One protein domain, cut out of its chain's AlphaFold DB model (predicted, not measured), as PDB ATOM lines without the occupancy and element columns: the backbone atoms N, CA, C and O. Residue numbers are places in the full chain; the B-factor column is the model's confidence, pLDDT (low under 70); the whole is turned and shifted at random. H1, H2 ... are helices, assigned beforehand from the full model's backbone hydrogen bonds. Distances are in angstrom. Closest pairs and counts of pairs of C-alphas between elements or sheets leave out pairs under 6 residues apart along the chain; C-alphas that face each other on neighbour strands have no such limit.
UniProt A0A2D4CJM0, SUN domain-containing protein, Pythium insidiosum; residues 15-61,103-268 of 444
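Overview. This is residues 15 to 61 and 103 to 268 of the 444 residues of the protein "SUN domain-containing protein" of Pythium insidiosum (UniProt A0A2D4CJM0). A solenoid of helices wound in stacked turns: one row, H1, H3, H5, H8, H10 and H13, runs side by side with a second row, H2, H4, H7, H9 and H12, pointing mostly the other way. The stack makes the longest axis, from H1 and H2 at one end to H12 and H13 at the other; short H6 packs on the end of H5, and H11 packs on H9 and H10. The printed part has 213 residues with thirteen named helices, H1 to H13 in order, and no named strand: all helix. It is compact, with a radius of gyration of the C-alphas of 17.8 A, yet elongated, spanning 54 by 34 by 28 A.

Arrangement. The longest helix, H3, residues 43 to 60, touches H5, residues 122 to 136, at a shallow tilt of 11 degrees, the same way; their closest C-alphas, Lys 54 and Ser 131, are 4.4 A apart. With residues 44 to 52 alone H3 touches H1, residues 15 to 24, at Met 18 and His 48, closest C-alphas 6.4 A apart. H2, residues 30 to 38, forms hairpins with H1 and H3, and is near H4, residues 103 to 117. H4 and H5 form a hairpin, closest C-alphas Met 115 and Gln 125, 5.9 A. H5, a hub, also touches H6, residues 142 to 148, H7, residues 151 to 161, and H8, residues 166 to 176; Ser 133 and Ala 171 are the closest C-alphas of H5 and H8, 5.6 A. H10, residues 209 to 225, the other hub, touches H8, H9, residues 194 to 204, H11, residues 227 to 236, H12, residues 238 to 248, and H13, residues 253 to 267; C-alphas Gly 213 and Val 255, the closest of H10 and H13, are 4.1 A apart. H3, H4, H5 and H7 to H13 form a bundle, helices packed mostly aligned. H1 and H13 are apart. Every O i to N i+4 pair is within hydrogen-bond range except in H3, 11 of 14, and H10, 12 of 13.

Along the chain. H1 begins at C-alpha 15 (-51.326, -34.027, 41.946). H3 is 26.0 A from first to last C-alpha, H10 25.6 A, H4 21.1 A, and H5 and H13 20.7 A each. H13 ends at C-alpha 267 (-9.815, -6.735, 52.130).

Size, cuts and confidence. The C-alphas of Arg 20 and Arg 268, the two farthest apart, are 55.1 A apart. Residues 62 to 102 are not printed; C-alphas 61 and 103 are 12.8 A apart across this cut. The link from H8 to H9, residues 177 to 193, is long. Residues 184 to 187 and 225 to 228 have pLDDT under 70.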
ATOM      1  N   ALA A  15     -51.476 -34.076  40.497       84.94
ATOM      2  CA  ALA A  15     -51.326 -34.027  41.946       84.94
ATOM      3  C   ALA A  15     -51.817 -35.318  42.623       84.94
ATOM      4  O   ALA A  15     -51.162 -35.830  43.530       84.94
ATOM      5  N   GLY A  16     -52.954 -35.876  42.199       88.69
ATOM      6  CA  GLY A  16     -53.451 -37.136  42.738       88.69
ATOM      7  C   GLY A  16     -52.653 -38.349  42.272       88.69
ATOM      8  O   GLY A  16     -52.505 -39.285  43.057       88.69
ATOM      9  N   ILE A  17     -52.085 -38.330  41.059       90.06
ATOM     10  CA  ILE A  17     -51.125 -39.353  40.615       90.06
ATOM     11  C   ILE A  17     -49.943 -39.406  41.586       90.06
ATOM     12  O   ILE A  17     -49.686 -40.470  42.150       90.06
ATOM     13  N   MET A  18     -49.309 -38.265  41.877       92.44
ATOM     14  CA  MET A  18     -48.159 -38.243  42.786       92.44
ATOM     15  C   MET A  18     -48.528 -38.520  44.239       92.44
ATOM     16  O   MET A  18     -47.807 -39.252  44.905       92.44
ATOM     17  N   ARG A  19     -49.678 -38.048  44.740       90.56
ATOM     18  CA  ARG A  19     -50.138 -38.428  46.090       90.56
ATOM     19  C   ARG A  19     -50.302 -39.942  46.239       90.56
ATOM     20  O   ARG A  19     -49.931 -40.488  47.271       90.56
ATOM     21  N   ARG A  20     -50.841 -40.622  45.220       91.31
ATOM     22  CA  ARG A  20     -50.977 -42.088  45.225       91.31
ATOM     23  C   ARG A  20     -49.625 -42.790  45.128       91.31
ATOM     24  O   ARG A  20     -49.465 -43.814  45.780       91.31
ATOM     25  N   ALA A  21     -48.690 -42.252  44.344       90.25
ATOM     26  CA  ALA A  21     -47.322 -42.761  44.269       90.25
ATOM     27  C   ALA A  21     -46.636 -42.673  45.640       90.25
ATOM     28  O   ALA A  21     -46.252 -43.695  46.192       90.25
ATOM     29  N   VAL A  22     -46.623 -41.483  46.252       90.06
ATOM     30  CA  VAL A  22     -46.031 -41.237  47.580       90.06
ATOM     31  C   VAL A  22     -46.671 -42.095  48.670       90.06
ATOM     32  O   VAL A  22     -45.971 -42.596  49.538       90.06
ATOM     33  N   ALA A  23     -47.992 -42.290  48.640       87.81
ATOM     34  CA  ALA A  23     -48.684 -43.118  49.630       87.81
ATOM     35  C   ALA A  23     -48.361 -44.617  49.514       87.81
ATOM     36  O   ALA A  23     -48.551 -45.355  50.476       87.81
ATOM     37  N   ARG A  24     -47.937 -45.076  48.331       87.12
ATOM     38  CA  ARG A  24     -47.526 -46.467  48.091       87.12
ATOM     39  C   ARG A  24     -46.032 -46.677  48.295       87.12
ATOM     40  O   ARG A  24     -45.612 -47.823  48.399       87.12
ATOM     41  N   ASP A  25     -45.263 -45.595  48.291       85.81
ATOM     42  CA  ASP A  25     -43.816 -45.628  48.397       85.81
ATOM     43  C   ASP A  25     -43.398 -46.169  49.768       85.81
ATOM     44  O   ASP A  25     -43.821 -45.662  50.810       85.81
ATOM     45  N   THR A  26     -42.581 -47.222  49.764       78.62
ATOM     46  CA  THR A  26     -42.081 -47.885  50.976       78.62
ATOM     47  C   THR A  26     -41.004 -47.076  51.694       78.62
ATOM     48  O   THR A  26     -40.614 -47.439  52.799       78.62
ATOM     49  N   GLY A  27     -40.575 -45.951  51.116       76.94
ATOM     50  CA  GLY A  27     -39.652 -45.000  51.725       76.94
ATOM     51  C   GLY A  27     -38.433 -44.690  50.865       76.94
ATOM     52  O   GLY A  27     -37.821 -43.647  51.088       76.94
ATOM     53  N   ASP A  28     -38.130 -45.541  49.885       79.31
ATOM     54  CA  ASP A  28     -36.928 -45.461  49.047       79.31
ATOM     55  C   ASP A  28     -37.083 -44.519  47.846       79.31
ATOM     56  O   ASP A  28     -36.097 -44.126  47.226       79.31
ATOM     57  N   GLY A  29     -38.310 -44.097  47.532       87.62
ATOM     58  CA  GLY A  29     -38.592 -43.190  46.423       87.62
ATOM     59  C   GLY A  29     -38.818 -43.872  45.077       87.62
ATOM     60  O   GLY A  29     -39.190 -43.184  44.128       87.62
ATOM     61  N   ASP A  30     -38.651 -45.192  44.967       90.62
ATOM     62  CA  ASP A  30     -38.736 -45.930  43.698       90.62
ATOM     63  C   ASP A  30     -40.067 -45.719  42.966       90.62
ATOM     64  O   ASP A  30     -40.090 -45.513  41.754       90.62
ATOM     65  N   ILE A  31     -41.188 -45.704  43.693       92.44
ATOM     66  CA  ILE A  31     -42.515 -45.520  43.086       92.44
ATOM     67  C   ILE A  31     -42.682 -44.078  42.602       92.44
ATOM     68  O   ILE A  31     -43.301 -43.826  41.560       92.44
ATOM     69  N   VAL A  32     -42.136 -43.118  43.349       93.25
ATOM     70  CA  VAL A  32     -42.096 -41.711  42.937       93.25
ATOM     71  C   VAL A  32     -41.254 -41.556  41.670       93.25
ATOM     72  O   VAL A  32     -41.733 -40.936  40.720       93.25
ATOM     73  N   VAL A  33     -40.065 -42.166  41.616       94.31
ATOM     74  CA  VAL A  33     -39.169 -42.145  40.450       94.31
ATOM     75  C   VAL A  33     -39.818 -42.807  39.234       94.31
ATOM     76  O   VAL A  33     -39.916 -42.171  38.188       94.31
ATOM     77  N   GLU A  34     -40.373 -44.015  39.372       93.69
ATOM     78  CA  GLU A  34     -41.063 -44.723  38.283       93.69
ATOM     79  C   GLU A  34     -42.215 -43.880  37.715       93.69
ATOM     80  O   GLU A  34     -42.427 -43.796  36.500       93.69
ATOM     81  N   THR A  35     -42.963 -43.211  38.595       93.62
ATOM     82  CA  THR A  35     -44.055 -42.330  38.177       93.62
ATOM     83  C   THR A  35     -43.524 -41.107  37.427       93.62
ATOM     84  O   THR A  35     -44.096 -40.730  36.404       93.62
ATOM     85  N   MET A  36     -42.430 -40.498  37.887       94.81
ATOM     86  CA  MET A  36     -41.787 -39.387  37.181       94.81
ATOM     87  C   MET A  36     -41.251 -39.817  35.812       94.81
ATOM     88  O   MET A  36     -41.476 -39.107  34.836       94.81
ATOM     89  N   ASP A  37     -40.623 -40.984  35.697       94.31
ATOM     90  CA  ASP A  37     -40.110 -41.501  34.423       94.31
ATOM     91  C   ASP A  37     -41.242 -41.776  33.429       94.31
ATOM     92  O   ASP A  37     -41.167 -41.411  32.254       94.31
ATOM     93  N   ARG A  38     -42.345 -42.359  33.916       93.69
ATOM     94  CA  ARG A  38     -43.538 -42.630  33.107       93.69
ATOM     95  C   ARG A  38     -44.176 -41.361  32.538       93.69
ATOM     96  O   ARG A  38     -44.782 -41.417  31.468       93.69
ATOM     97  N   PHE A  39     -44.074 -40.245  33.252       91.75
ATOM     98  CA  PHE A  39     -44.649 -38.954  32.877       91.75
ATOM     99  C   PHE A  39     -43.558 -37.885  32.702       91.75
ATOM    100  O   PHE A  39     -43.715 -36.759  33.178       91.75
ATOM    101  N   GLY A  40     -42.460 -38.231  32.017       89.56
ATOM    102  CA  GLY A  40     -41.281 -37.369  31.835       89.56
ATOM    103  C   GLY A  40     -41.579 -35.963  31.294       89.56
ATOM    104  O   GLY A  40     -40.967 -34.995  31.741       89.56
ATOM    105  N   ASP A  41     -42.571 -35.848  30.406       89.00
ATOM    106  CA  ASP A  41     -42.948 -34.586  29.755       89.00
ATOM    107  C   ASP A  41     -43.988 -33.762  30.547       89.00
ATOM    108  O   ASP A  41     -44.179 -32.578  30.270       89.00
ATOM    109  N   ASP A  42     -44.694 -34.347  31.532       91.94
ATOM    110  CA  ASP A  42     -45.689 -33.597  32.319       91.94
ATOM    111  C   ASP A  42     -45.007 -32.837  33.460       91.94
ATOM    112  O   ASP A  42     -44.784 -33.351  34.559       91.94
ATOM    113  N   VAL A  43     -44.749 -31.557  33.204       91.31
ATOM    114  CA  VAL A  43     -44.145 -30.593  34.132       91.31
ATOM    115  C   VAL A  43     -44.789 -30.595  35.526       91.31
ATOM    116  O   VAL A  43     -44.104 -30.420  36.540       91.31
ATOM    117  N   ARG A  44     -46.110 -30.798  35.622       92.56
ATOM    118  CA  ARG A  44     -46.811 -30.798  36.915       92.56
ATOM    119  C   ARG A  44     -46.504 -32.074  37.680       92.56
ATOM    120  O   ARG A  44     -46.305 -31.993  38.891       92.56
ATOM    121  N   VAL A  45     -46.462 -33.225  37.003       94.12
ATOM    122  CA  VAL A  45     -46.045 -34.494  37.621       94.12
ATOM    123  C   VAL A  45     -44.597 -34.385  38.091       94.12
ATOM    124  O   VAL A  45     -44.327 -34.697  39.250       94.12
ATOM    125  N   GLN A  46     -43.709 -33.835  37.256       95.25
ATOM    126  CA  GLN A  46     -42.307 -33.612  37.616       95.25
ATOM    127  C   GLN A  46     -42.160 -32.705  38.846       95.25
ATOM    128  O   GLN A  46     -41.486 -33.078  39.801       95.25
ATOM    129  N   SER A  47     -42.859 -31.564  38.895       92.81
ATOM    130  CA  SER A  47     -42.796 -30.633  40.039       92.81
ATOM    131  C   SER A  47     -43.279 -31.287  41.347       92.81
ATOM    132  O   SER A  47     -42.622 -31.207  42.386       92.81
ATOM    133  N   HIS A  48     -44.409 -32.006  41.310       93.38
ATOM    134  CA  HIS A  48     -44.898 -32.753  42.480       93.38
ATOM    135  C   HIS A  48     -43.938 -33.876  42.889       93.38
ATOM    136  O   HIS A  48     -43.805 -34.157  44.080       93.38
ATOM    137  N   GLY A  49     -43.270 -34.491  41.914       94.56
ATOM    138  CA  GLY A  49     -42.220 -35.473  42.127       94.56
ATOM    139  C   GLY A  49     -41.013 -34.911  42.846       94.56
ATOM    140  O   GLY A  49     -40.657 -35.438  43.892       94.56
ATOM    141  N   LEU A  50     -40.457 -33.788  42.391       95.06
ATOM    142  CA  LEU A  50     -39.345 -33.130  43.083       95.06
ATOM    143  C   LEU A  50     -39.708 -32.766  44.527       95.06
ATOM    144  O   LEU A  50     -38.916 -33.001  45.439       95.06
ATOM    145  N   ARG A  51     -40.935 -32.290  44.772       93.06
ATOM    146  CA  ARG A  51     -41.422 -32.020  46.135       93.06
ATOM    147  C   ARG A  51     -41.518 -33.284  47.000       93.06
ATOM    148  O   ARG A  51     -41.226 -33.235  48.198       93.06
ATOM    149  N   ALA A  52     -41.930 -34.407  46.416       93.19
ATOM    150  CA  ALA A  52     -41.933 -35.699  47.095       93.19
ATOM    151  C   ALA A  52     -40.502 -36.175  47.392       93.19
ATOM    152  O   ALA A  52     -40.209 -36.533  48.534       93.19
ATOM    153  N   LEU A  53     -39.603 -36.084  46.409       94.25
ATOM    154  CA  LEU A  53     -38.193 -36.442  46.549       94.25
ATOM    155  C   LEU A  53     -37.496 -35.614  47.628       94.25
ATOM    156  O   LEU A  53     -36.759 -36.192  48.413       94.25
ATOM    157  N   LYS A  54     -37.793 -34.315  47.778       93.00
ATOM    158  CA  LYS A  54     -37.312 -33.513  48.921       93.00
ATOM    159  C   LYS A  54     -37.622 -34.184  50.261       93.00
ATOM    160  O   LYS A  54     -36.764 -34.286  51.135       93.00
ATOM    161  N   SER A  55     -38.868 -34.631  50.427       90.81
ATOM    162  CA  SER A  55     -39.334 -35.260  51.668       90.81
ATOM    163  C   SER A  55     -38.672 -36.617  51.904       90.81
ATOM    164  O   SER A  55     -38.438 -36.977  53.054       90.81
ATOM    165  N   ILE A  56     -38.359 -37.348  50.831       91.06
ATOM    166  CA  ILE A  56     -37.634 -38.624  50.873       91.06
ATOM    167  C   ILE A  56     -36.156 -38.386  51.211       91.06
ATOM    168  O   ILE A  56     -35.662 -38.950  52.181       91.06
ATOM    169  N   ILE A  57     -35.480 -37.471  50.508       91.06
ATOM    170  CA  ILE A  57     -34.084 -37.065  50.747       91.06
ATOM    171  C   ILE A  57     -33.880 -36.656  52.207       91.06
ATOM    172  O   ILE A  57     -32.881 -37.033  52.812       91.06
ATOM    173  N   ARG A  58     -34.831 -35.930  52.806       90.25
ATOM    174  CA  ARG A  58     -34.779 -35.527  54.220       90.25
ATOM    175  C   ARG A  58     -34.702 -36.701  55.203       90.25
ATOM    176  O   ARG A  58     -34.156 -36.535  56.290       90.25
ATOM    177  N   ARG A  59     -35.235 -37.876  54.853       88.56
ATOM    178  CA  ARG A  59     -35.240 -39.066  55.728       88.56
ATOM    179  C   ARG A  59     -33.869 -39.727  55.845       88.56
ATOM    180  O   ARG A  59     -33.630 -40.403  56.835       88.56
ATOM    181  N   PHE A  60     -32.972 -39.491  54.890       85.00
ATOM    182  CA  PHE A  60     -31.590 -39.982  54.934       85.00
ATOM    183  C   PHE A  60     -30.701 -39.201  55.917       85.00
ATOM    184  O   PHE A  60     -29.548 -39.571  56.136       85.00
ATOM    185  N   ARG A  61     -31.222 -38.130  56.533       79.56
ATOM    186  CA  ARG A  61     -30.501 -37.349  57.539       79.56
ATOM    187  C   ARG A  61     -30.155 -38.235  58.740       79.56
ATOM    188  O   ARG A  61     -31.052 -38.751  59.403       79.56
ATOM    189  N   ARG A 103     -28.325 -44.768  47.214       88.19
ATOM    190  CA  ARG A 103     -29.711 -44.401  46.862       88.19
ATOM    191  C   ARG A 103     -29.935 -42.896  46.951       88.19
ATOM    192  O   ARG A 103     -30.440 -42.300  46.001       88.19
ATOM    193  N   GLN A 104     -29.502 -42.254  48.036       90.25
ATOM    194  CA  GLN A 104     -29.624 -40.804  48.182       90.25
ATOM    195  C   GLN A 104     -28.928 -40.057  47.032       90.25
ATOM    196  O   GLN A 104     -29.503 -39.137  46.449       90.25
ATOM    197  N   HIS A 105     -27.721 -40.486  46.655       91.81
ATOM    198  CA  HIS A 105     -26.981 -39.900  45.536       91.81
ATOM    199  C   HIS A 105     -27.708 -40.080  44.195       91.81
ATOM    200  O   HIS A 105     -27.692 -39.172  43.360       91.81
ATOM    201  N   ALA A 106     -28.365 -41.225  43.979       92.69
ATOM    202  CA  ALA A 106     -29.176 -41.463  42.788       92.69
ATOM    203  C   ALA A 106     -30.389 -40.520  42.720       92.69
ATOM    204  O   ALA A 106     -30.637 -39.926  41.670       92.69
ATOM    205  N   LEU A 107     -31.084 -40.304  43.843       93.88
ATOM    206  CA  LEU A 107     -32.206 -39.362  43.912       93.88
ATOM    207  C   LEU A 107     -31.764 -37.922  43.622       93.88
ATOM    208  O   LEU A 107     -32.431 -37.212  42.874       93.88
ATOM    209  N   VAL A 108     -30.628 -37.488  44.175       95.31
ATOM    210  CA  VAL A 108     -30.081 -36.145  43.920       95.31
ATOM    211  C   VAL A 108     -29.696 -35.977  42.452       95.31
ATOM    212  O   VAL A 108     -30.019 -34.952  41.854       95.31
ATOM    213  N   ARG A 109     -29.067 -36.989  41.841       96.06
ATOM    214  CA  ARG A 109     -28.758 -36.976  40.405       96.06
ATOM    215  C   ARG A 109     -30.027 -36.829  39.563       96.06
ATOM    216  O   ARG A 109     -30.062 -35.979  38.680       96.06
ATOM    217  N   LEU A 110     -31.087 -37.567  39.895       96.19
ATOM    218  CA  LEU A 110     -32.375 -37.441  39.215       96.19
ATOM    219  C   LEU A 110     -32.966 -36.028  39.354       96.19
ATOM    220  O   LEU A 110     -33.464 -35.481  38.375       96.19
ATOM    221  N   VAL A 111     -32.897 -35.410  40.540       96.94
ATOM    222  CA  VAL A 111     -33.349 -34.018  40.737       96.94
ATOM    223  C   VAL A 111     -32.626 -33.074  39.770       96.94
ATOM    224  O   VAL A 111     -33.285 -32.285  39.093       96.94
ATOM    225  N   ILE A 112     -31.297 -33.183  39.670       96.62
ATOM    226  CA  ILE A 112     -30.471 -32.364  38.767       96.62
ATOM    227  C   ILE A 112     -30.873 -32.601  37.306       96.62
ATOM    228  O   ILE A 112     -31.134 -31.640  36.586       96.62
ATOM    229  N   GLU A 113     -31.002 -33.860  36.880       95.88
ATOM    230  CA  GLU A 113     -31.407 -34.216  35.513       95.88
ATOM    231  C   GLU A 113     -32.784 -33.643  35.149       95.88
ATOM    232  O   GLU A 113     -32.969 -33.096  34.060       95.88
ATOM    233  N   ARG A 114     -33.761 -33.710  36.063       96.50
ATOM    234  CA  ARG A 114     -35.103 -33.155  35.827       96.50
ATOM    235  C   ARG A 114     -35.103 -31.632  35.792       96.50
ATOM    236  O   ARG A 114     -35.811 -31.059  34.966       96.50
ATOM    237  N   MET A 115     -34.297 -30.977  36.626       96.94
ATOM    238  CA  MET A 115     -34.104 -29.528  36.546       96.94
ATOM    239  C   MET A 115     -33.440 -29.114  35.225       96.94
ATOM    240  O   MET A 115     -33.851 -28.115  34.646       96.94
ATOM    241  N   GLN A 116     -32.475 -29.878  34.705       95.56
ATOM    242  CA  GLN A 116     -31.843 -29.595  33.407       95.56
ATOM    243  C   GLN A 116     -32.813 -29.775  32.235       95.56
ATOM    244  O   GLN A 116     -32.845 -28.949  31.326       95.56
ATOM    245  N   GLN A 117     -33.617 -30.840  32.253       95.12
ATOM    246  CA  GLN A 117     -34.598 -31.114  31.197       95.12
ATOM    247  C   GLN A 117     -35.702 -30.052  31.123       95.12
ATOM    248  O   GLN A 117     -36.193 -29.763  30.037       95.12
ATOM    249  N   HIS A 118     -36.073 -29.470  32.266       94.94
ATOM    250  CA  HIS A 118     -37.149 -28.481  32.397       94.94
ATOM    251  C   HIS A 118     -36.603 -27.137  32.908       94.94
ATOM    252  O   HIS A 118     -37.123 -26.554  33.866       94.94
ATOM    253  N   ALA A 119     -35.509 -26.672  32.298       94.88
ATOM    254  CA  ALA A 119     -34.742 -25.501  32.736       94.88
ATOM    255  C   ALA A 119     -35.547 -24.188  32.744       94.88
ATOM    256  O   ALA A 119     -35.238 -23.283  33.512       94.88
ATOM    257  N   ASP A 120     -36.587 -24.080  31.918       95.38
ATOM    258  CA  ASP A 120     -37.439 -22.899  31.744       95.38
ATOM    259  C   ASP A 120     -38.668 -22.873  32.670       95.38
ATOM    260  O   ASP A 120     -39.392 -21.874  32.736       95.38
ATOM    261  N   VAL A 121     -38.908 -23.940  33.437       95.88
ATOM    262  CA  VAL A 121     -40.081 -24.047  34.309       95.88
ATOM    263  C   VAL A 121     -39.767 -23.582  35.732       95.88
ATOM    264  O   VAL A 121     -39.288 -24.347  36.568       95.88
ATOM    265  N   ALA A 122     -40.189 -22.362  36.064       95.25
ATOM    266  CA  ALA A 122     -39.993 -21.748  37.382       95.25
ATOM    267  C   ALA A 122     -40.449 -22.620  38.575       95.25
ATOM    268  O   ALA A 122     -39.703 -22.787  39.538       95.25
ATOM    269  N   SER A 123     -41.648 -23.218  38.526       93.94
ATOM    270  CA  SER A 123     -42.158 -24.038  39.640       93.94
ATOM    271  C   SER A 123     -41.306 -25.282  39.896       93.94
ATOM    272  O   SER A 123     -41.070 -25.646  41.045       93.94
ATOM    273  N   LEU A 124     -40.828 -25.911  38.821       95.88
ATOM    274  CA  LEU A 124     -39.990 -27.100  38.886       95.88
ATOM    275  C   LEU A 124     -38.587 -26.739  39.378       95.88
ATOM    276  O   LEU A 124     -38.074 -27.418  40.263       95.88
ATOM    277  N   GLN A 125     -38.012 -25.637  38.884       97.06
ATOM    278  CA  GLN A 125     -36.736 -25.118  39.383       97.06
ATOM    279  C   GLN A 125     -36.802 -24.800  40.884       97.06
ATOM    280  O   GLN A 125     -35.886 -25.155  41.621       97.06
ATOM    281  N   ARG A 126     -37.908 -24.208  41.364       96.31
ATOM    282  CA  ARG A 126     -38.117 -23.914  42.792       96.31
ATOM    283  C   ARG A 126     -38.137 -25.195  43.631       96.31
ATOM    284  O   ARG A 126     -37.414 -25.296  44.621       96.31
ATOM    285  N   ASP A 127     -38.953 -26.177  43.242       95.81
ATOM    286  CA  ASP A 127     -39.061 -27.450  43.967       95.81
ATOM    287  C   ASP A 127     -37.737 -28.235  43.935       95.81
ATOM    288  O   ASP A 127     -37.325 -28.800  44.950       95.81
ATOM    289  N   GLY A 128     -37.044 -28.236  42.793       96.44
ATOM    290  CA  GLY A 128     -35.735 -28.858  42.634       96.44
ATOM    291  C   GLY A 128     -34.665 -28.205  43.506       96.44
ATOM    292  O   GLY A 128     -33.988 -28.899  44.262       96.44
ATOM    293  N   LEU A 129     -34.579 -26.873  43.506       96.56
ATOM    294  CA  LEU A 129     -33.631 -26.128  44.333       96.56
ATOM    295  C   LEU A 129     -33.822 -26.413  45.829       96.56
ATOM    296  O   LEU A 129     -32.842 -26.577  46.554       96.56
ATOM    297  N   PHE A 130     -35.068 -26.555  46.287       96.12
ATOM    298  CA  PHE A 130     -35.355 -26.954  47.665       96.12
ATOM    299  C   PHE A 130     -34.921 -28.381  48.002       96.12
ATOM    300  O   PHE A 130     -34.539 -28.641  49.145       96.12
ATOM    301  N   SER A 131     -34.987 -29.306  47.044       95.94
ATOM    302  CA  SER A 131     -34.442 -30.659  47.204       95.94
ATOM    303  C   SER A 131     -32.919 -30.629  47.314       95.94
ATOM    304  O   SER A 131     -32.361 -31.271  48.203       95.94
ATOM    305  N   LEU A 132     -32.252 -29.836  46.470       96.19
ATOM    306  CA  LEU A 132     -30.796 -29.682  46.506       96.19
ATOM    307  C   LEU A 132     -30.323 -29.021  47.807       96.19
ATOM    308  O   LEU A 132     -29.351 -29.483  48.399       96.19
ATOM    309  N   SER A 133     -31.025 -27.993  48.300       95.38
ATOM    310  CA  SER A 133     -30.672 -27.340  49.570       95.38
ATOM    311  C   SER A 133     -30.881 -28.260  50.768       95.38
ATOM    312  O   SER A 133     -30.081 -28.252  51.700       95.38
ATOM    313  N   GLU A 134     -31.941 -29.077  50.743       94.56
ATOM    314  CA  GLU A 134     -32.172 -30.077  51.787       94.56
ATOM    315  C   GLU A 134     -31.018 -31.085  51.807       94.56
ATOM    316  O   GLU A 134     -30.443 -31.310  52.867       94.56
ATOM    317  N   PHE A 135     -30.623 -31.619  50.647       94.12
ATOM    318  CA  PHE A 135     -29.482 -32.527  50.535       94.12
ATOM    319  C   PHE A 135     -28.172 -31.893  51.026       94.12
ATOM    320  O   PHE A 135     -27.477 -32.476  51.859       94.12
ATOM    321  N   ALA A 136     -27.862 -30.680  50.562       93.44
ATOM    322  CA  ALA A 136     -26.654 -29.951  50.939       93.44
ATOM    323  C   ALA A 136     -26.554 -29.699  52.453       93.44
ATOM    324  O   ALA A 136     -25.459 -29.688  52.999       93.44
ATOM    325  N   SER A 137     -27.688 -29.531  53.140       91.75
ATOM    326  CA  SER A 137     -27.720 -29.264  54.583       91.75
ATOM    327  C   SER A 137     -27.463 -30.486  55.477       91.75
ATOM    328  O   SER A 137     -27.331 -30.329  56.690       91.75
ATOM    329  N   GLN A 138     -27.432 -31.702  54.919       90.88
ATOM    330  CA  GLN A 138     -27.353 -32.934  55.716       90.88
ATOM    331  C   GLN A 138     -25.932 -33.358  56.084       90.88
ATOM    332  O   GLN A 138     -25.757 -34.012  57.109       90.88
ATOM    333  N   ALA A 139     -24.939 -33.021  55.261       86.81
ATOM    334  CA  ALA A 139     -23.539 -33.339  55.512       86.81
ATOM    335  C   ALA A 139     -22.629 -32.349  54.784       86.81
ATOM    336  O   ALA A 139     -22.973 -31.838  53.719       86.81
ATOM    337  N   THR A 140     -21.438 -32.117  55.334       82.88
ATOM    338  CA  THR A 140     -20.475 -31.142  54.802       82.88
ATOM    339  C   THR A 140     -20.006 -31.471  53.385       82.88
ATOM    340  O   THR A 140     -19.803 -30.573  52.561       82.88
ATOM    341  N   ASP A 141     -19.878 -32.761  53.088       85.56
ATOM    342  CA  ASP A 141     -19.318 -33.262  51.831       85.56
ATOM    343  C   ASP A 141     -20.357 -33.262  50.700       85.56
ATOM    344  O   ASP A 141     -20.008 -33.292  49.516       85.56
ATOM    345  N   ASN A 142     -21.644 -33.132  51.044       91.00
ATOM    346  CA  ASN A 142     -22.741 -33.168  50.080       91.00
ATOM    347  C   ASN A 142     -22.667 -32.022  49.072       91.00
ATOM    348  O   ASN A 142     -23.094 -32.193  47.937       91.00
ATOM    349  N   VAL A 143     -22.104 -30.869  49.438       90.94
ATOM    350  CA  VAL A 143     -21.923 -29.748  48.500       90.94
ATOM    351  C   VAL A 143     -20.840 -30.047  47.460       90.94
ATOM    352  O   VAL A 143     -21.001 -29.686  46.294       90.94
ATOM    353  N   ALA A 144     -19.765 -30.746  47.840       88.44
ATOM    354  CA  ALA A 144     -18.737 -31.173  46.891       88.44
ATOM    355  C   ALA A 144     -19.297 -32.216  45.914       88.44
ATOM    356  O   ALA A 144     -19.093 -32.108  44.706       88.44
ATOM    357  N   LEU A 145     -20.087 -33.165  46.420       90.00
ATOM    358  CA  LEU A 145     -20.798 -34.122  45.578       90.00
ATOM    359  C   LEU A 145     -21.843 -33.444  44.682       90.00
ATOM    360  O   LEU A 145     -21.917 -33.725  43.491       90.00
ATOM    361  N   LEU A 146     -22.633 -32.517  45.222       92.19
ATOM    362  CA  LEU A 146     -23.603 -31.751  44.444       92.19
ATOM    363  C   LEU A 146     -22.914 -31.035  43.279       92.19
ATOM    364  O   LEU A 146     -23.426 -31.029  42.161       92.19
ATOM    365  N   SER A 147     -21.734 -30.472  43.529       90.69
ATOM    366  CA  SER A 147     -20.929 -29.837  42.497       90.69
ATOM    367  C   SER A 147     -20.393 -30.824  41.459       90.69
ATOM    368  O   SER A 147     -20.470 -30.516  40.273       90.69
ATOM    369  N   SER A 148     -19.901 -32.001  41.860       89.75
ATOM    370  CA  SER A 148     -19.393 -33.007  40.912       89.75
ATOM    371  C   SER A 148     -20.488 -33.603  40.022       89.75
ATOM    372  O   SER A 148     -20.206 -34.058  38.916       89.75
ATOM    373  N   LEU A 149     -21.746 -33.541  40.466       90.31
ATOM    374  CA  LEU A 149     -22.927 -33.905  39.683       90.31
ATOM    375  C   LEU A 149     -23.438 -32.770  38.769       90.31
ATOM    376  O   LEU A 149     -24.461 -32.947  38.113       90.31
ATOM    377  N   GLY A 150     -22.777 -31.606  38.729       89.06
ATOM    378  CA  GLY A 150     -23.217 -30.440  37.947       89.06
ATOM    379  C   GLY A 150     -24.344 -29.626  38.598       89.06
ATOM    380  O   GLY A 150     -24.940 -28.752  37.968       89.06
ATOM    381  N   GLY A 151     -24.649 -29.876  39.873       90.88
ATOM    382  CA  GLY A 151     -25.736 -29.212  40.592       90.88
ATOM    383  C   GLY A 151     -25.512 -27.715  40.827       90.88
ATOM    384  O   GLY A 151     -26.481 -26.973  40.964       90.88
ATOM    385  N   THR A 152     -24.263 -27.241  40.833       88.94
ATOM    386  CA  THR A 152     -23.938 -25.811  40.971       88.94
ATOM    387  C   THR A 152     -24.347 -25.000  39.743       88.94
ATOM    388  O   THR A 152     -24.861 -23.896  39.896       88.94
ATOM    389  N   GLU A 153     -24.196 -25.536  38.529       89.00
ATOM    390  CA  GLU A 153     -24.654 -24.875  37.298       89.00
ATOM    391  C   GLU A 153     -26.181 -24.762  37.265       89.00
ATOM    392  O   GLU A 153     -26.732 -23.696  36.990       89.00
ATOM    393  N   VAL A 154     -26.863 -25.851  37.625       93.25
ATOM    394  CA  VAL A 154     -28.327 -25.920  37.693       93.25
ATOM    395  C   VAL A 154     -28.883 -24.977  38.758       93.25
ATOM    396  O   VAL A 154     -29.846 -24.259  38.505       93.25
ATOM    397  N   LEU A 155     -28.242 -24.913  39.929       93.44
ATOM    398  CA  LEU A 155     -28.568 -23.944  40.975       93.44
ATOM    399  C   LEU A 155     -28.505 -22.512  40.437       93.44
ATOM    400  O   LEU A 155     -29.429 -21.731  40.649       93.44
ATOM    401  N   MET A 156     -27.438 -22.174  39.715       90.62
ATOM    402  CA  MET A 156     -27.234 -20.834  39.166       90.62
ATOM    403  C   MET A 156     -28.282 -20.470  38.104       90.62
ATOM    404  O   MET A 156     -28.784 -19.345  38.101       90.62
ATOM    405  N   GLN A 157     -28.669 -21.423  37.253       91.69
ATOM    406  CA  GLN A 157     -29.761 -21.249  36.289       91.69
ATOM    407  C   GLN A 157     -31.115 -21.052  36.989       91.69
ATOM    408  O   GLN A 157     -31.849 -20.119  36.656       91.69
ATOM    409  N   ALA A 158     -31.421 -21.867  38.004       94.56
ATOM    410  CA  ALA A 158     -32.659 -21.770  38.780       94.56
ATOM    411  C   ALA A 158     -32.802 -20.403  39.469       94.56
ATOM    412  O   ALA A 158     -33.857 -19.774  39.401       94.56
ATOM    413  N   VAL A 159     -31.724 -19.910  40.085       93.25
ATOM    414  CA  VAL A 159     -31.671 -18.599  40.755       93.25
ATOM    415  C   VAL A 159     -31.870 -17.444  39.778       93.25
ATOM    416  O   VAL A 159     -32.526 -16.461  40.123       93.25
ATOM    417  N   ALA A 160     -31.328 -17.556  38.563       92.81
ATOM    418  CA  ALA A 160     -31.524 -16.560  37.514       92.81
ATOM    419  C   ALA A 160     -32.977 -16.530  37.000       92.81
ATOM    420  O   ALA A 160     -33.478 -15.457  36.664       92.81
ATOM    421  N   LEU A 161     -33.663 -17.680  36.974       95.50
ATOM    422  CA  LEU A 161     -35.077 -17.787  36.593       95.50
ATOM    423  C   LEU A 161     -36.041 -17.335  37.706       95.50
ATOM    424  O   LEU A 161     -37.173 -16.944  37.421       95.50
ATOM    425  N   LEU A 162     -35.602 -17.374  38.967       96.19
ATOM    426  CA  LEU A 162     -36.413 -17.094  40.156       96.19
ATOM    427  C   LEU A 162     -35.930 -15.852  40.938       96.19
ATOM    428  O   LEU A 162     -35.726 -15.939  42.152       96.19
ATOM    429  N   PRO A 163     -35.748 -14.675  40.306       95.69
ATOM    430  CA  PRO A 163     -35.141 -13.510  40.962       95.69
ATOM    431  C   PRO A 163     -35.996 -12.926  42.096       95.69
ATOM    432  O   PRO A 163     -35.458 -12.292  43.000       95.69
ATOM    433  N   ASP A 164     -37.313 -13.143  42.048       96.12
ATOM    434  CA  ASP A 164     -38.297 -12.578  42.984       96.12
ATOM    435  C   ASP A 164     -38.761 -13.568  44.052       96.12
ATOM    436  O   ASP A 164     -39.541 -13.222  44.939       96.12
ATOM    437  N   ASP A 165     -38.274 -14.801  43.981       97.31
ATOM    438  CA  ASP A 165     -38.632 -15.862  44.904       97.31
ATOM    439  C   ASP A 165     -37.657 -15.888  46.086       97.31
ATOM    440  O   ASP A 165     -36.590 -16.494  46.028       97.31
ATOM    441  N   GLU A 166     -38.030 -15.202  47.164       96.56
ATOM    442  CA  GLU A 166     -37.205 -15.049  48.366       96.56
ATOM    443  C   GLU A 166     -36.718 -16.390  48.943       96.56
ATOM    444  O   GLU A 166     -35.536 -16.543  49.254       96.56
ATOM    445  N   ASP A 167     -37.604 -17.386  49.033       96.38
ATOM    446  CA  ASP A 167     -37.263 -18.705  49.567       96.38
ATOM    447  C   ASP A 167     -36.276 -19.439  48.653       96.38
ATOM    448  O   ASP A 167     -35.343 -20.086  49.137       96.38
ATOM    449  N   ALA A 168     -36.466 -19.352  47.332       96.31
ATOM    450  CA  ALA A 168     -35.547 -19.945  46.363       96.31
ATOM    451  C   ALA A 168     -34.160 -19.293  46.454       96.31
ATOM    452  O   ALA A 168     -33.148 -19.993  46.515       96.31
ATOM    453  N   GLN A 169     -34.103 -17.962  46.549       96.75
ATOM    454  CA  GLN A 169     -32.849 -17.230  46.732       96.75
ATOM    455  C   GLN A 169     -32.147 -17.647  48.034       96.75
ATOM    456  O   GLN A 169     -30.953 -17.946  48.018       96.75
ATOM    457  N   LEU A 170     -32.879 -17.761  49.148       96.88
ATOM    458  CA  LEU A 170     -32.342 -18.254  50.422       96.88
ATOM    459  C   LEU A 170     -31.802 -19.686  50.321       96.88
ATOM    460  O   LEU A 170     -30.727 -19.974  50.850       96.88
ATOM    461  N   ALA A 171     -32.521 -20.580  49.639       96.12
ATOM    462  CA  ALA A 171     -32.103 -21.964  49.443       96.12
ATOM    463  C   ALA A 171     -30.786 -22.045  48.659       96.12
ATOM    464  O   ALA A 171     -29.850 -22.714  49.101       96.12
ATOM    465  N   ALA A 172     -30.664 -21.305  47.558       95.31
ATOM    466  CA  ALA A 172     -29.421 -21.236  46.799       95.31
ATOM    467  C   ALA A 172     -28.266 -20.621  47.596       95.31
ATOM    468  O   ALA A 172     -27.167 -21.178  47.627       95.31
ATOM    469  N   LEU A 173     -28.514 -19.501  48.282       95.56
ATOM    470  CA  LEU A 173     -27.498 -18.851  49.106       95.56
ATOM    471  C   LEU A 173     -27.029 -19.753  50.245       95.56
ATOM    472  O   LEU A 173     -25.851 -19.723  50.565       95.56
ATOM    473  N   SER A 174     -27.893 -20.598  50.813       95.06
ATOM    474  CA  SER A 174     -27.480 -21.564  51.841       95.06
ATOM    475  C   SER A 174     -26.458 -22.587  51.331       95.06
ATOM    476  O   SER A 174     -25.552 -22.964  52.070       95.06
ATOM    477  N   ILE A 175     -26.557 -22.981  50.058       94.12
ATOM    478  CA  ILE A 175     -25.605 -23.890  49.411       94.12
ATOM    479  C   ILE A 175     -24.299 -23.144  49.114       94.12
ATOM    480  O   ILE A 175     -23.222 -23.648  49.417       94.12
ATOM    481  N   LEU A 176     -24.375 -21.923  48.568       92.38
ATOM    482  CA  LEU A 176     -23.190 -21.112  48.244       92.38
ATOM    483  C   LEU A 176     -22.440 -20.609  49.491       92.38
ATOM    484  O   LEU A 176     -21.223 -20.440  49.465       92.38
ATOM    485  N   ALA A 177     -23.155 -20.384  50.591       92.94
ATOM    486  CA  ALA A 177     -22.607 -19.999  51.888       92.94
ATOM    487  C   ALA A 177     -22.031 -21.188  52.672       92.94
ATOM    488  O   ALA A 177     -21.456 -20.994  53.744       92.94
ATOM    489  N   HIS A 178     -22.160 -22.414  52.161       91.69
ATOM    490  CA  HIS A 178     -21.633 -23.590  52.835       91.69
ATOM    491  C   HIS A 178     -20.090 -23.546  52.896       91.69
ATOM    492  O   HIS A 178     -19.459 -23.229  51.882       91.69
ATOM    493  N   PRO A 179     -19.448 -23.891  54.032       86.94
ATOM    494  CA  PRO A 179     -17.999 -23.746  54.207       86.94
ATOM    495  C   PRO A 179     -17.158 -24.445  53.137       86.94
ATOM    496  O   PRO A 179     -16.135 -23.908  52.721       86.94
ATOM    497  N   SER A 180     -17.597 -25.610  52.645       84.94
ATOM    498  CA  SER A 180     -16.895 -26.362  51.591       84.94
ATOM    499  C   SER A 180     -16.719 -25.585  50.285       84.94
ATOM    500  O   SER A 180     -15.780 -25.864  49.548       84.94
ATOM    501  N   VAL A 181     -17.545 -24.568  50.020       84.62
ATOM    502  CA  VAL A 181     -17.395 -23.686  48.854       84.62
ATOM    503  C   VAL A 181     -16.110 -22.862  48.929       84.62
ATOM    504  O   VAL A 181     -15.541 -22.541  47.891       84.62
ATOM    505  N   GLY A 182     -15.645 -22.522  50.135       73.44
ATOM    506  CA  GLY A 182     -14.440 -21.720  50.357       73.44
ATOM    507  C   GLY A 182     -13.173 -22.530  50.628       73.44
ATOM    508  O   GLY A 182     -12.093 -21.944  50.706       73.44
ATOM    509  N   ARG A 183     -13.271 -23.858  50.784       76.69
ATOM    510  CA  ARG A 183     -12.108 -24.689  51.114       76.69
ATOM    511  C   ARG A 183     -11.249 -24.967  49.878       76.69
ATOM    512  O   ARG A 183     -11.761 -25.171  48.779       76.69
ATOM    513  N   ALA A 184      -9.931 -24.982  50.068       62.69
ATOM    514  CA  ALA A 184      -8.971 -25.244  48.994       62.69
ATOM    515  C   ALA A 184      -8.931 -26.726  48.569       62.69
ATOM    516  O   ALA A 184      -8.619 -27.016  47.418       62.69
ATOM    517  N   ASP A 185      -9.260 -27.640  49.487       63.03
ATOM    518  CA  ASP A 185      -9.280 -29.099  49.293       63.03
ATOM    519  C   ASP A 185     -10.530 -29.593  48.539       63.03
ATOM    520  O   ASP A 185     -10.491 -30.624  47.869       63.03
ATOM    521  N   ALA A 186     -11.635 -28.850  48.606       61.59
ATOM    522  CA  ALA A 186     -12.892 -29.225  47.979       61.59
ATOM    523  C   ALA A 186     -12.942 -28.819  46.491       61.59
ATOM    524  O   ALA A 186     -12.812 -27.646  46.124       61.59
ATOM    525  N   VAL A 187     -13.217 -29.786  45.609       65.19
ATOM    526  CA  VAL A 187     -13.415 -29.562  44.163       65.19
ATOM    527  C   VAL A 187     -14.844 -29.072  43.896       65.19
ATOM    528  O   VAL A 187     -15.644 -29.743  43.250       65.19
ATOM    529  N   VAL A 188     -15.203 -27.901  44.427       73.94
ATOM    530  CA  VAL A 188     -16.513 -27.285  44.155       73.94
ATOM    531  C   VAL A 188     -16.404 -26.409  42.903       73.94
ATOM    532  O   VAL A 188     -15.929 -25.284  42.965       73.94
ATOM    533  N   GLY A 189     -16.804 -26.890  41.734       74.31
ATOM    534  CA  GLY A 189     -16.915 -26.058  40.534       74.31
ATOM    535  C   GLY A 189     -18.031 -25.024  40.691       74.31
ATOM    536  O   GLY A 189     -19.208 -25.370  40.612       74.31
ATOM    537  N   VAL A 190     -17.679 -23.757  40.915       74.81
ATOM    538  CA  VAL A 190     -18.648 -22.656  40.995       74.81
ATOM    539  C   VAL A 190     -18.487 -21.744  39.776       74.81
ATOM    540  O   VAL A 190     -17.363 -21.317  39.505       74.81
ATOM    541  N   PRO A 191     -19.570 -21.414  39.042       78.00
ATOM    542  CA  PRO A 191     -19.481 -20.528  37.886       78.00
ATOM    543  C   PRO A 191     -18.885 -19.157  38.246       78.00
ATOM    544  O   PRO A 191     -19.190 -18.622  39.319       78.00
ATOM    545  N   PRO A 192     -18.093 -18.532  37.356       72.69
ATOM    546  CA  PRO A 192     -17.387 -17.291  37.674       72.69
ATOM    547  C   PRO A 192     -18.326 -16.113  37.971       72.69
ATOM    548  O   PRO A 192     -17.981 -15.203  38.722       72.69
ATOM    549  N   GLU A 193     -19.553 -16.146  37.453       81.19
ATOM    550  CA  GLU A 193     -20.556 -15.094  37.651       81.19
ATOM    551  C   GLU A 193     -21.333 -15.215  38.973       81.19
ATOM    552  O   GLU A 193     -22.233 -14.415  39.237       81.19
ATOM    553  N   SER A 194     -20.979 -16.170  39.840       87.44
ATOM    554  CA  SER A 194     -21.721 -16.445  41.079       87.44
ATOM    555  C   SER A 194     -21.829 -15.253  42.014       87.44
ATOM    556  O   SER A 194     -22.901 -14.977  42.551       87.44
ATOM    557  N   HIS A 195     -20.766 -14.459  42.113       88.19
ATOM    558  CA  HIS A 195     -20.767 -13.224  42.890       88.19
ATOM    559  C   HIS A 195     -21.819 -12.208  42.409       88.19
ATOM    560  O   HIS A 195     -22.408 -11.499  43.226       88.19
ATOM    561  N   ARG A 196     -22.111 -12.150  41.099       89.00
ATOM    562  CA  ARG A 196     -23.118 -11.233  40.539       89.00
ATOM    563  C   ARG A 196     -24.531 -11.647  40.920       89.00
ATOM    564  O   ARG A 196     -25.327 -10.770  41.248       89.00
ATOM    565  N   LEU A 197     -24.838 -12.947  40.908       90.81
ATOM    566  CA  LEU A 197     -26.152 -13.430  41.343       90.81
ATOM    567  C   LEU A 197     -26.357 -13.203  42.840       90.81
ATOM    568  O   LEU A 197     -27.400 -12.679  43.224       90.81
ATOM    569  N   VAL A 198     -25.345 -13.485  43.667       94.38
ATOM    570  CA  VAL A 198     -25.411 -13.201  45.111       94.38
ATOM    571  C   VAL A 198     -25.656 -11.709  45.360       94.38
ATOM    572  O   VAL A 198     -26.558 -11.338  46.109       94.38
ATOM    573  N   LEU A 199     -24.920 -10.832  44.668       93.81
ATOM    574  CA  LEU A 199     -25.138  -9.387  44.742       93.81
ATOM    575  C   LEU A 199     -26.531  -8.963  44.268       93.81
ATOM    576  O   LEU A 199     -27.122  -8.055  44.854       93.81
ATOM    577  N   SER A 200     -27.044  -9.579  43.203       94.00
ATOM    578  CA  SER A 200     -28.392  -9.319  42.696       94.00
ATOM    579  C   SER A 200     -29.443  -9.654  43.757       94.00
ATOM    580  O   SER A 200     -30.276  -8.804  44.070       94.00
ATOM    581  N   ALA A 201     -29.332 -10.824  44.394       96.19
ATOM    582  CA  ALA A 201     -30.208 -11.242  45.486       96.19
ATOM    583  C   ALA A 201     -30.139 -10.262  46.669       96.19
ATOM    584  O   ALA A 201     -31.169  -9.755  47.115       96.19
ATOM    585  N   MET A 202     -28.932  -9.906  47.124       97.06
ATOM    586  CA  MET A 202     -28.748  -8.942  48.218       97.06
ATOM    587  C   MET A 202     -29.354  -7.567  47.898       97.06
ATOM    588  O   MET A 202     -29.901  -6.913  48.784       97.06
ATOM    589  N   ARG A 203     -29.287  -7.110  46.639       95.19
ATOM    590  CA  ARG A 203     -29.916  -5.849  46.204       95.19
ATOM    591  C   ARG A 203     -31.435  -5.956  46.101       95.19
ATOM    592  O   ARG A 203     -32.113  -4.965  46.356       95.19
ATOM    593  N   ARG A 204     -31.958  -7.119  45.703       96.44
ATOM    594  CA  ARG A 204     -33.396  -7.365  45.535       96.44
ATOM    595  C   ARG A 204     -34.115  -7.477  46.878       96.44
ATOM    596  O   ARG A 204     -35.211  -6.941  47.009       96.44
ATOM    597  N   PHE A 205     -33.465  -8.075  47.877       97.31
ATOM    598  CA  PHE A 205     -34.014  -8.293  49.220       97.31
ATOM    599  C   PHE A 205     -33.188  -7.584  50.312       97.31
ATOM    600  O   PHE A 205     -32.650  -8.234  51.212       97.31
ATOM    601  N   PRO A 206     -33.085  -6.240  50.291       96.38
ATOM    602  CA  PRO A 206     -32.245  -5.482  51.223       96.38
ATOM    603  C   PRO A 206     -32.767  -5.490  52.668       96.38
ATOM    604  O   PRO A 206     -32.083  -5.012  53.570       96.38
ATOM    605  N   LEU A 207     -34.000  -5.962  52.879       96.75
ATOM    606  CA  LEU A 207     -34.679  -5.994  54.177       96.75
ATOM    607  C   LEU A 207     -34.695  -7.378  54.827       96.75
ATOM    608  O   LEU A 207     -35.099  -7.483  55.977       96.75
ATOM    609  N   ASN A 208     -34.268  -8.420  54.113       97.44
ATOM    610  CA  ASN A 208     -34.228  -9.764  54.666       97.44
ATOM    611  C   ASN A 208     -32.862 -10.015  55.321       97.44
ATOM    612  O   ASN A 208     -31.852 -10.178  54.633       97.44
ATOM    613  N   GLU A 209     -32.863 -10.063  56.651       96.75
ATOM    614  CA  GLU A 209     -31.706 -10.317  57.520       96.75
ATOM    615  C   GLU A 209     -30.947 -11.584  57.108       96.75
ATOM    616  O   GLU A 209     -29.767 -11.545  56.751       96.75
ATOM    617  N   ARG A 210     -31.660 -12.714  57.058       97.00
ATOM    618  CA  ARG A 210     -31.091 -14.022  56.727       97.00
ATOM    619  C   ARG A 210     -30.456 -14.037  55.337       97.00
ATOM    620  O   ARG A 210     -29.389 -14.624  55.160       97.00
ATOM    621  N   LEU A 211     -31.089 -13.395  54.359       97.62
ATOM    622  CA  LEU A 211     -30.598 -13.309  52.988       97.62
ATOM    623  C   LEU A 211     -29.337 -12.456  52.910       97.62
ATOM    624  O   LEU A 211     -28.378 -12.864  52.258       97.62
ATOM    625  N   GLN A 212     -29.294 -11.315  53.603       97.75
ATOM    626  CA  GLN A 212     -28.077 -10.506  53.669       97.75
ATOM    627  C   GLN A 212     -26.927 -11.261  54.345       97.75
ATOM    628  O   GLN A 212     -25.809 -11.252  53.829       97.75
ATOM    629  N   GLY A 213     -27.195 -11.950  55.458       97.12
ATOM    630  CA  GLY A 213     -26.191 -12.729  56.182       97.12
ATOM    631  C   GLY A 213     -25.642 -13.900  55.364       97.12
ATOM    632  O   GLY A 213     -24.428 -14.087  55.297       97.12
ATOM    633  N   LEU A 214     -26.511 -14.676  54.705       97.00
ATOM    634  CA  LEU A 214     -26.084 -15.760  53.810       97.00
ATOM    635  C   LEU A 214     -25.383 -15.223  52.559       97.00
ATOM    636  O   LEU A 214     -24.388 -15.798  52.131       97.00
ATOM    637  N   GLY A 215     -25.863 -14.112  51.996       96.94
ATOM    638  CA  GLY A 215     -25.233 -13.447  50.858       96.94
ATOM    639  C   GLY A 215     -23.802 -13.018  51.170       96.94
ATOM    640  O   GLY A 215     -22.888 -13.341  50.417       96.94
ATOM    641  N   ALA A 216     -23.582 -12.377  52.319       96.44
ATOM    642  CA  ALA A 216     -22.243 -12.011  52.767       96.44
ATOM    643  C   ALA A 216     -21.336 -13.239  52.950       96.44
ATOM    644  O   ALA A 216     -20.221 -13.260  52.428       96.44
ATOM    645  N   LEU A 217     -21.821 -14.290  53.621       95.31
ATOM    646  CA  LEU A 217     -21.045 -15.515  53.822       95.31
ATOM    647  C   LEU A 217     -20.702 -16.208  52.493       95.31
ATOM    648  O   LEU A 217     -19.561 -16.617  52.289       95.31
ATOM    649  N   ALA A 218     -21.652 -16.271  51.557       93.88
ATOM    650  CA  ALA A 218     -21.415 -16.787  50.213       93.88
ATOM    651  C   ALA A 218     -20.333 -15.977  49.482       93.88
ATOM    652  O   ALA A 218     -19.394 -16.559  48.947       93.88
ATOM    653  N   LEU A 219     -20.401 -14.639  49.504       92.69
ATOM    654  CA  LEU A 219     -19.372 -13.783  48.897       92.69
ATOM    655  C   LEU A 219     -17.992 -14.002  49.522       92.69
ATOM    656  O   LEU A 219     -16.999 -14.009  48.794       92.69
ATOM    657  N   SER A 220     -17.932 -14.207  50.838       91.25
ATOM    658  CA  SER A 220     -16.698 -14.560  51.540       91.25
ATOM    659  C   SER A 220     -16.107 -15.860  50.988       91.25
ATOM    660  O   SER A 220     -14.997 -15.860  50.458       91.25
ATOM    661  N   ASN A 221     -16.888 -16.945  51.003       90.31
ATOM    662  CA  ASN A 221     -16.440 -18.266  50.565       90.31
ATOM    663  C   ASN A 221     -16.011 -18.277  49.092       90.31
ATOM    664  O   ASN A 221     -14.955 -18.812  48.760       90.31
ATOM    665  N   LEU A 222     -16.779 -17.627  48.212       87.75
ATOM    666  CA  LEU A 222     -16.439 -17.492  46.791       87.75
ATOM    667  C   LEU A 222     -15.121 -16.737  46.578       87.75
ATOM    668  O   LEU A 222     -14.359 -17.056  45.667       87.75
ATOM    669  N   SER A 223     -14.843 -15.753  47.432       85.31
ATOM    670  CA  SER A 223     -13.637 -14.928  47.348       85.31
ATOM    671  C   SER A 223     -12.398 -15.612  47.929       85.31
ATOM    672  O   SER A 223     -11.292 -15.143  47.674       85.31
ATOM    673  N   LEU A 224     -12.544 -16.717  48.675       82.94
ATOM    674  CA  LEU A 224     -11.407 -17.456  49.229       82.94
ATOM    675  C   LEU A 224     -10.615 -18.219  48.160       82.94
ATOM    676  O   LEU A 224      -9.394 -18.310  48.293       82.94
ATOM    677  N   ARG A 225     -11.281 -18.721  47.109       69.12
ATOM    678  CA  ARG A 225     -10.714 -19.719  46.183       69.12
ATOM    679  C   ARG A 225      -9.943 -19.172  44.989       69.12
ATOM    680  O   ARG A 225      -9.000 -19.821  44.550       69.12
ATOM    681  N   LEU A 226     -10.358 -18.038  44.430       66.06
ATOM    682  CA  LEU A 226      -9.829 -17.538  43.159       66.06
ATOM    683  C   LEU A 226      -9.560 -16.036  43.247       66.06
ATOM    684  O   LEU A 226     -10.482 -15.244  43.439       66.06
ATOM    685  N   ASP A 227      -8.303 -15.638  43.052       69.31
ATOM    686  CA  ASP A 227      -7.894 -14.227  43.051       69.31
ATOM    687  C   ASP A 227      -8.577 -13.412  41.939       69.31
ATOM    688  O   ASP A 227      -8.903 -12.235  42.121       69.31
ATOM    689  N   GLU A 228      -8.862 -14.050  40.803       67.06
ATOM    690  CA  GLU A 228      -9.655 -13.461  39.722       67.06
ATOM    691  C   GLU A 228     -11.099 -13.190  40.165       67.06
ATOM    692  O   GLU A 228     -11.632 -12.110  39.902       67.06
ATOM    693  N   LEU A 229     -11.720 -14.118  40.909       70.94
ATOM    694  CA  LEU A 229     -13.059 -13.908  41.466       70.94
ATOM    695  C   LEU A 229     -13.060 -12.850  42.558       70.94
ATOM    696  O   LEU A 229     -13.988 -12.055  42.605       70.94
ATOM    697  N   LEU A 230     -12.025 -12.789  43.399       78.62
ATOM    698  CA  LEU A 230     -11.863 -11.714  44.377       78.62
ATOM    699  C   LEU A 230     -11.848 -10.343  43.681       78.62
ATOM    700  O   LEU A 230     -12.534  -9.420  44.120       78.62
ATOM    701  N   THR A 231     -11.125 -10.221  42.570       72.44
ATOM    702  CA  THR A 231     -11.081  -8.983  41.777       72.44
ATOM    703  C   THR A 231     -12.453  -8.662  41.179       72.44
ATOM    704  O   THR A 231     -12.975  -7.569  41.391       72.44
ATOM    705  N   ALA A 232     -13.101  -9.637  40.533       76.38
ATOM    706  CA  ALA A 232     -14.435  -9.463  39.960       76.38
ATOM    707  C   ALA A 232     -15.505  -9.126  41.022       76.38
ATOM    708  O   ALA A 232     -16.378  -8.290  40.787       76.38
ATOM    709  N   CYS A 233     -15.412  -9.719  42.216       81.31
ATOM    710  CA  CYS A 233     -16.237  -9.397  43.379       81.31
ATOM    711  C   CYS A 233     -16.082  -7.927  43.785       81.31
ATOM    712  O   CYS A 233     -17.072  -7.229  44.030       81.31
ATOM    713  N   LEU A 234     -14.841  -7.448  43.877       78.19
ATOM    714  CA  LEU A 234     -14.552  -6.062  44.230       78.19
ATOM    715  C   LEU A 234     -15.110  -5.098  43.176       78.19
ATOM    716  O   LEU A 234     -15.829  -4.166  43.544       78.19
ATOM    717  N   ASP A 235     -14.891  -5.381  41.891       70.12
ATOM    718  CA  ASP A 235     -15.409  -4.585  40.771       70.12
ATOM    719  C   ASP A 235     -16.944  -4.565  40.714       70.12
ATOM    720  O   ASP A 235     -17.562  -3.544  40.401       70.12
ATOM    721  N   ALA A 236     -17.595  -5.676  41.066       78.38
ATOM    722  CA  ALA A 236     -19.052  -5.770  41.113       78.38
ATOM    723  C   ALA A 236     -19.677  -5.043  42.324       78.38
ATOM    724  O   ALA A 236     -20.900  -4.846  42.371       78.38
ATOM    725  N   GLY A 237     -18.859  -4.628  43.299       81.25
ATOM    726  CA  GLY A 237     -19.296  -3.947  44.513       81.25
ATOM    727  C   GLY A 237     -19.771  -4.890  45.624       81.25
ATOM    728  O   GLY A 237     -20.712  -4.543  46.342       81.25
ATOM    729  N   CYS A 238     -19.139  -6.062  45.777       87.38
ATOM    730  CA  CYS A 238     -19.396  -7.007  46.877       87.38
ATOM    731  C   CYS A 238     -19.143  -6.377  48.247       87.38
ATOM    732  O   CYS A 238     -20.000  -6.407  49.122       87.38
ATOM    733  N   LEU A 239     -17.994  -5.731  48.415       84.88
ATOM    734  CA  LEU A 239     -17.600  -5.137  49.686       84.88
ATOM    735  C   LEU A 239     -18.586  -4.080  50.225       84.88
ATOM    736  O   LEU A 239     -19.064  -4.229  51.347       84.88
ATOM    737  N   PRO A 240     -18.972  -3.048  49.450       81.31
ATOM    738  CA  PRO A 240     -19.983  -2.096  49.898       81.31
ATOM    739  C   PRO A 240     -21.368  -2.740  50.080       81.31
ATOM    740  O   PRO A 240     -22.204  -2.169  50.773       81.31
ATOM    741  N   ALA A 241     -21.656  -3.898  49.470       88.56
ATOM    742  CA  ALA A 241     -22.875  -4.649  49.775       88.56
ATOM    743  C   ALA A 241     -22.810  -5.304  51.162       88.56
ATOM    744  O   ALA A 241     -23.770  -5.170  51.917       88.56
ATOM    745  N   CYS A 242     -21.678  -5.919  51.519       92.31
ATOM    746  CA  CYS A 242     -21.452  -6.469  52.857       92.31
ATOM    747  C   CYS A 242     -21.519  -5.379  53.937       92.31
ATOM    748  O   CYS A 242     -22.185  -5.563  54.951       92.31
ATOM    749  N   GLU A 243     -20.923  -4.208  53.701       85.94
ATOM    750  CA  GLU A 243     -21.034  -3.079  54.637       85.94
ATOM    751  C   GLU A 243     -22.460  -2.557  54.772       85.94
ATOM    752  O   GLU A 243     -22.922  -2.316  55.882       85.94
ATOM    753  N   ARG A 244     -23.203  -2.421  53.666       87.19
ATOM    754  CA  ARG A 244     -24.616  -2.022  53.744       87.19
ATOM    755  C   ARG A 244     -25.437  -3.015  54.560       87.19
ATOM    756  O   ARG A 244     -26.283  -2.574  55.329       87.19
ATOM    757  N   ALA A 245     -25.196  -4.317  54.407       92.69
ATOM    758  CA  ALA A 245     -25.837  -5.340  55.229       92.69
ATOM    759  C   ALA A 245     -25.495  -5.153  56.716       92.69
ATOM    760  O   ALA A 245     -26.401  -5.072  57.543       92.69
ATOM    761  N   ARG A 246     -24.205  -4.989  57.034       92.19
ATOM    762  CA  ARG A 246     -23.709  -4.750  58.397       92.19
ATOM    763  C   ARG A 246     -24.333  -3.503  59.034       92.19
ATOM    764  O   ARG A 246     -24.836  -3.564  60.147       92.19
ATOM    765  N   VAL A 247     -24.349  -2.377  58.326       87.81
ATOM    766  CA  VAL A 247     -24.913  -1.112  58.832       87.81
ATOM    767  C   VAL A 247     -26.437  -1.183  58.961       87.81
ATOM    768  O   VAL A 247     -27.010  -0.585  59.867       87.81
ATOM    769  N   ARG A 248     -27.119  -1.908  58.066       92.88
ATOM    770  CA  ARG A 248     -28.583  -2.039  58.091       92.88
ATOM    771  C   ARG A 248     -29.074  -2.875  59.273       92.88
ATOM    772  O   ARG A 248     -30.134  -2.558  59.809       92.88
ATOM    773  N   PHE A 249     -28.329  -3.908  59.657       94.88
ATOM    774  CA  PHE A 249     -28.729  -4.875  60.679       94.88
ATOM    775  C   PHE A 249     -27.744  -4.899  61.856       94.88
ATOM    776  O   PHE A 249     -27.090  -5.919  62.073       94.88
ATOM    777  N   PRO A 250     -27.606  -3.794  62.616       91.81
ATOM    778  CA  PRO A 250     -26.604  -3.677  63.681       91.81
ATOM    779  C   PRO A 250     -26.792  -4.699  64.812       91.81
ATOM    780  O   PRO A 250     -25.806  -5.139  65.391       91.81
ATOM    781  N   GLU A 251     -28.035  -5.114  65.076       94.56
ATOM    782  CA  GLU A 251     -28.387  -6.038  66.166       94.56
ATOM    783  C   GLU A 251     -28.389  -7.521  65.746       94.56
ATOM    784  O   GLU A 251     -28.462  -8.401  66.601       94.56
ATOM    785  N   ASP A 252     -28.327  -7.834  64.444       97.06
ATOM    786  CA  ASP A 252     -28.313  -9.228  63.981       97.06
ATOM    787  C   ASP A 252     -26.882  -9.778  64.003       97.06
ATOM    788  O   ASP A 252     -26.063  -9.499  63.123       97.06
ATOM    789  N   GLU A 253     -26.585 -10.607  65.003       94.94
ATOM    790  CA  GLU A 253     -25.258 -11.195  65.189       94.94
ATOM    791  C   GLU A 253     -24.771 -12.006  63.980       94.94
ATOM    792  O   GLU A 253     -23.570 -12.040  63.694       94.94
ATOM    793  N   ALA A 254     -25.672 -12.691  63.269       93.50
ATOM    794  CA  ALA A 254     -25.299 -13.504  62.122       93.50
ATOM    795  C   ALA A 254     -24.915 -12.637  60.926       93.50
ATOM    796  O   ALA A 254     -23.879 -12.884  60.303       93.50
ATOM    797  N   VAL A 255     -25.695 -11.594  60.645       96.12
ATOM    798  CA  VAL A 255     -25.368 -10.610  59.612       96.12
ATOM    799  C   VAL A 255     -24.066  -9.897  59.955       96.12
ATOM    800  O   VAL A 255     -23.198  -9.826  59.087       96.12
ATOM    801  N   GLN A 256     -23.883  -9.444  61.201       93.94
ATOM    802  CA  GLN A 256     -22.639  -8.794  61.634       93.94
ATOM    803  C   GLN A 256     -21.423  -9.688  61.383       93.94
ATOM    804  O   GLN A 256     -20.478  -9.283  60.703       93.94
ATOM    805  N   ARG A 257     -21.460 -10.931  61.877       92.94
ATOM    806  CA  ARG A 257     -20.349 -11.883  61.761       92.94
ATOM    807  C   ARG A 257     -20.030 -12.219  60.309       92.94
ATOM    808  O   ARG A 257     -18.869 -12.175  59.908       92.94
ATOM    809  N   HIS A 258     -21.046 -12.552  59.513       95.75
ATOM    810  CA  HIS A 258     -20.849 -12.949  58.119       95.75
ATOM    811  C   HIS A 258     -20.410 -11.774  57.245       95.75
ATOM    812  O   HIS A 258     -19.516 -11.937  56.414       95.75
ATOM    813  N   ALA A 259     -20.985 -10.584  57.449       92.81
ATOM    814  CA  ALA A 259     -20.551  -9.374  56.763       92.81
ATOM    815  C   ALA A 259     -19.099  -9.045  57.101       92.81
ATOM    816  O   ALA A 259     -18.313  -8.828  56.181       92.81
ATOM    817  N   GLN A 260     -18.719  -9.084  58.382       89.31
ATOM    818  CA  GLN A 260     -17.350  -8.811  58.816       89.31
ATOM    819  C   GLN A 260     -16.349  -9.805  58.214       89.31
ATOM    820  O   GLN A 260     -15.325  -9.391  57.673       89.31
ATOM    821  N   MET A 261     -16.668 -11.101  58.238       89.31
ATOM    822  CA  MET A 261     -15.841 -12.143  57.619       89.31
ATOM    823  C   MET A 261     -15.669 -11.903  56.110       89.31
ATOM    824  O   MET A 261     -14.565 -12.027  55.577       89.31
ATOM    825  N   ALA A 262     -16.746 -11.522  55.418       90.75
ATOM    826  CA  ALA A 262     -16.701 -11.196  53.997       90.75
ATOM    827  C   ALA A 262     -15.865  -9.943  53.723       90.75
ATOM    828  O   ALA A 262     -15.045  -9.948  52.808       90.75
ATOM    829  N   ILE A 263     -16.032  -8.889  54.524       87.44
ATOM    830  CA  ILE A 263     -15.249  -7.653  54.442       87.44
ATOM    831  C   ILE A 263     -13.764  -7.975  54.599       87.44
ATOM    832  O   ILE A 263     -12.985  -7.663  53.706       87.44
ATOM    833  N   GLN A 264     -13.370  -8.677  55.662       84.75
ATOM    834  CA  GLN A 264     -11.975  -9.064  55.888       84.75
ATOM    835  C   GLN A 264     -11.409  -9.892  54.735       84.75
ATOM    836  O   GLN A 264     -10.327  -9.595  54.233       84.75
ATOM    837  N   THR A 265     -12.169 -10.873  54.248       85.81
ATOM    838  CA  THR A 265     -11.755 -11.708  53.114       85.81
ATOM    839  C   THR A 265     -11.571 -10.886  51.840       85.81
ATOM    840  O   THR A 265     -10.599 -11.073  51.115       85.81
ATOM    841  N   LEU A 266     -12.465  -9.936  51.571       83.12
ATOM    842  CA  LEU A 266     -12.378  -9.047  50.410       83.12
ATOM    843  C   LEU A 266     -11.248  -8.016  50.548       83.12
ATOM    844  O   LEU A 266     -10.724  -7.522  49.544       83.12
ATOM    845  N   LEU A 267     -10.884  -7.669  51.782       78.56
ATOM    846  CA  LEU A 267      -9.815  -6.735  52.130       78.56
ATOM    847  C   LEU A 267      -8.443  -7.384  52.288       78.56
ATOM    848  O   LEU A 267      -7.462  -6.644  52.397       78.56
ATOM    849  N   ARG A 268      -8.367  -8.720  52.258       77.44
ATOM    850  CA  ARG A 268      -7.116  -9.455  52.417       77.44
ATOM    851  C   ARG A 268      -6.112  -9.021  51.351       77.44
ATOM    852  O   ARG A 268      -6.396  -9.031  50.148       77.44
TER     853      ARG A 268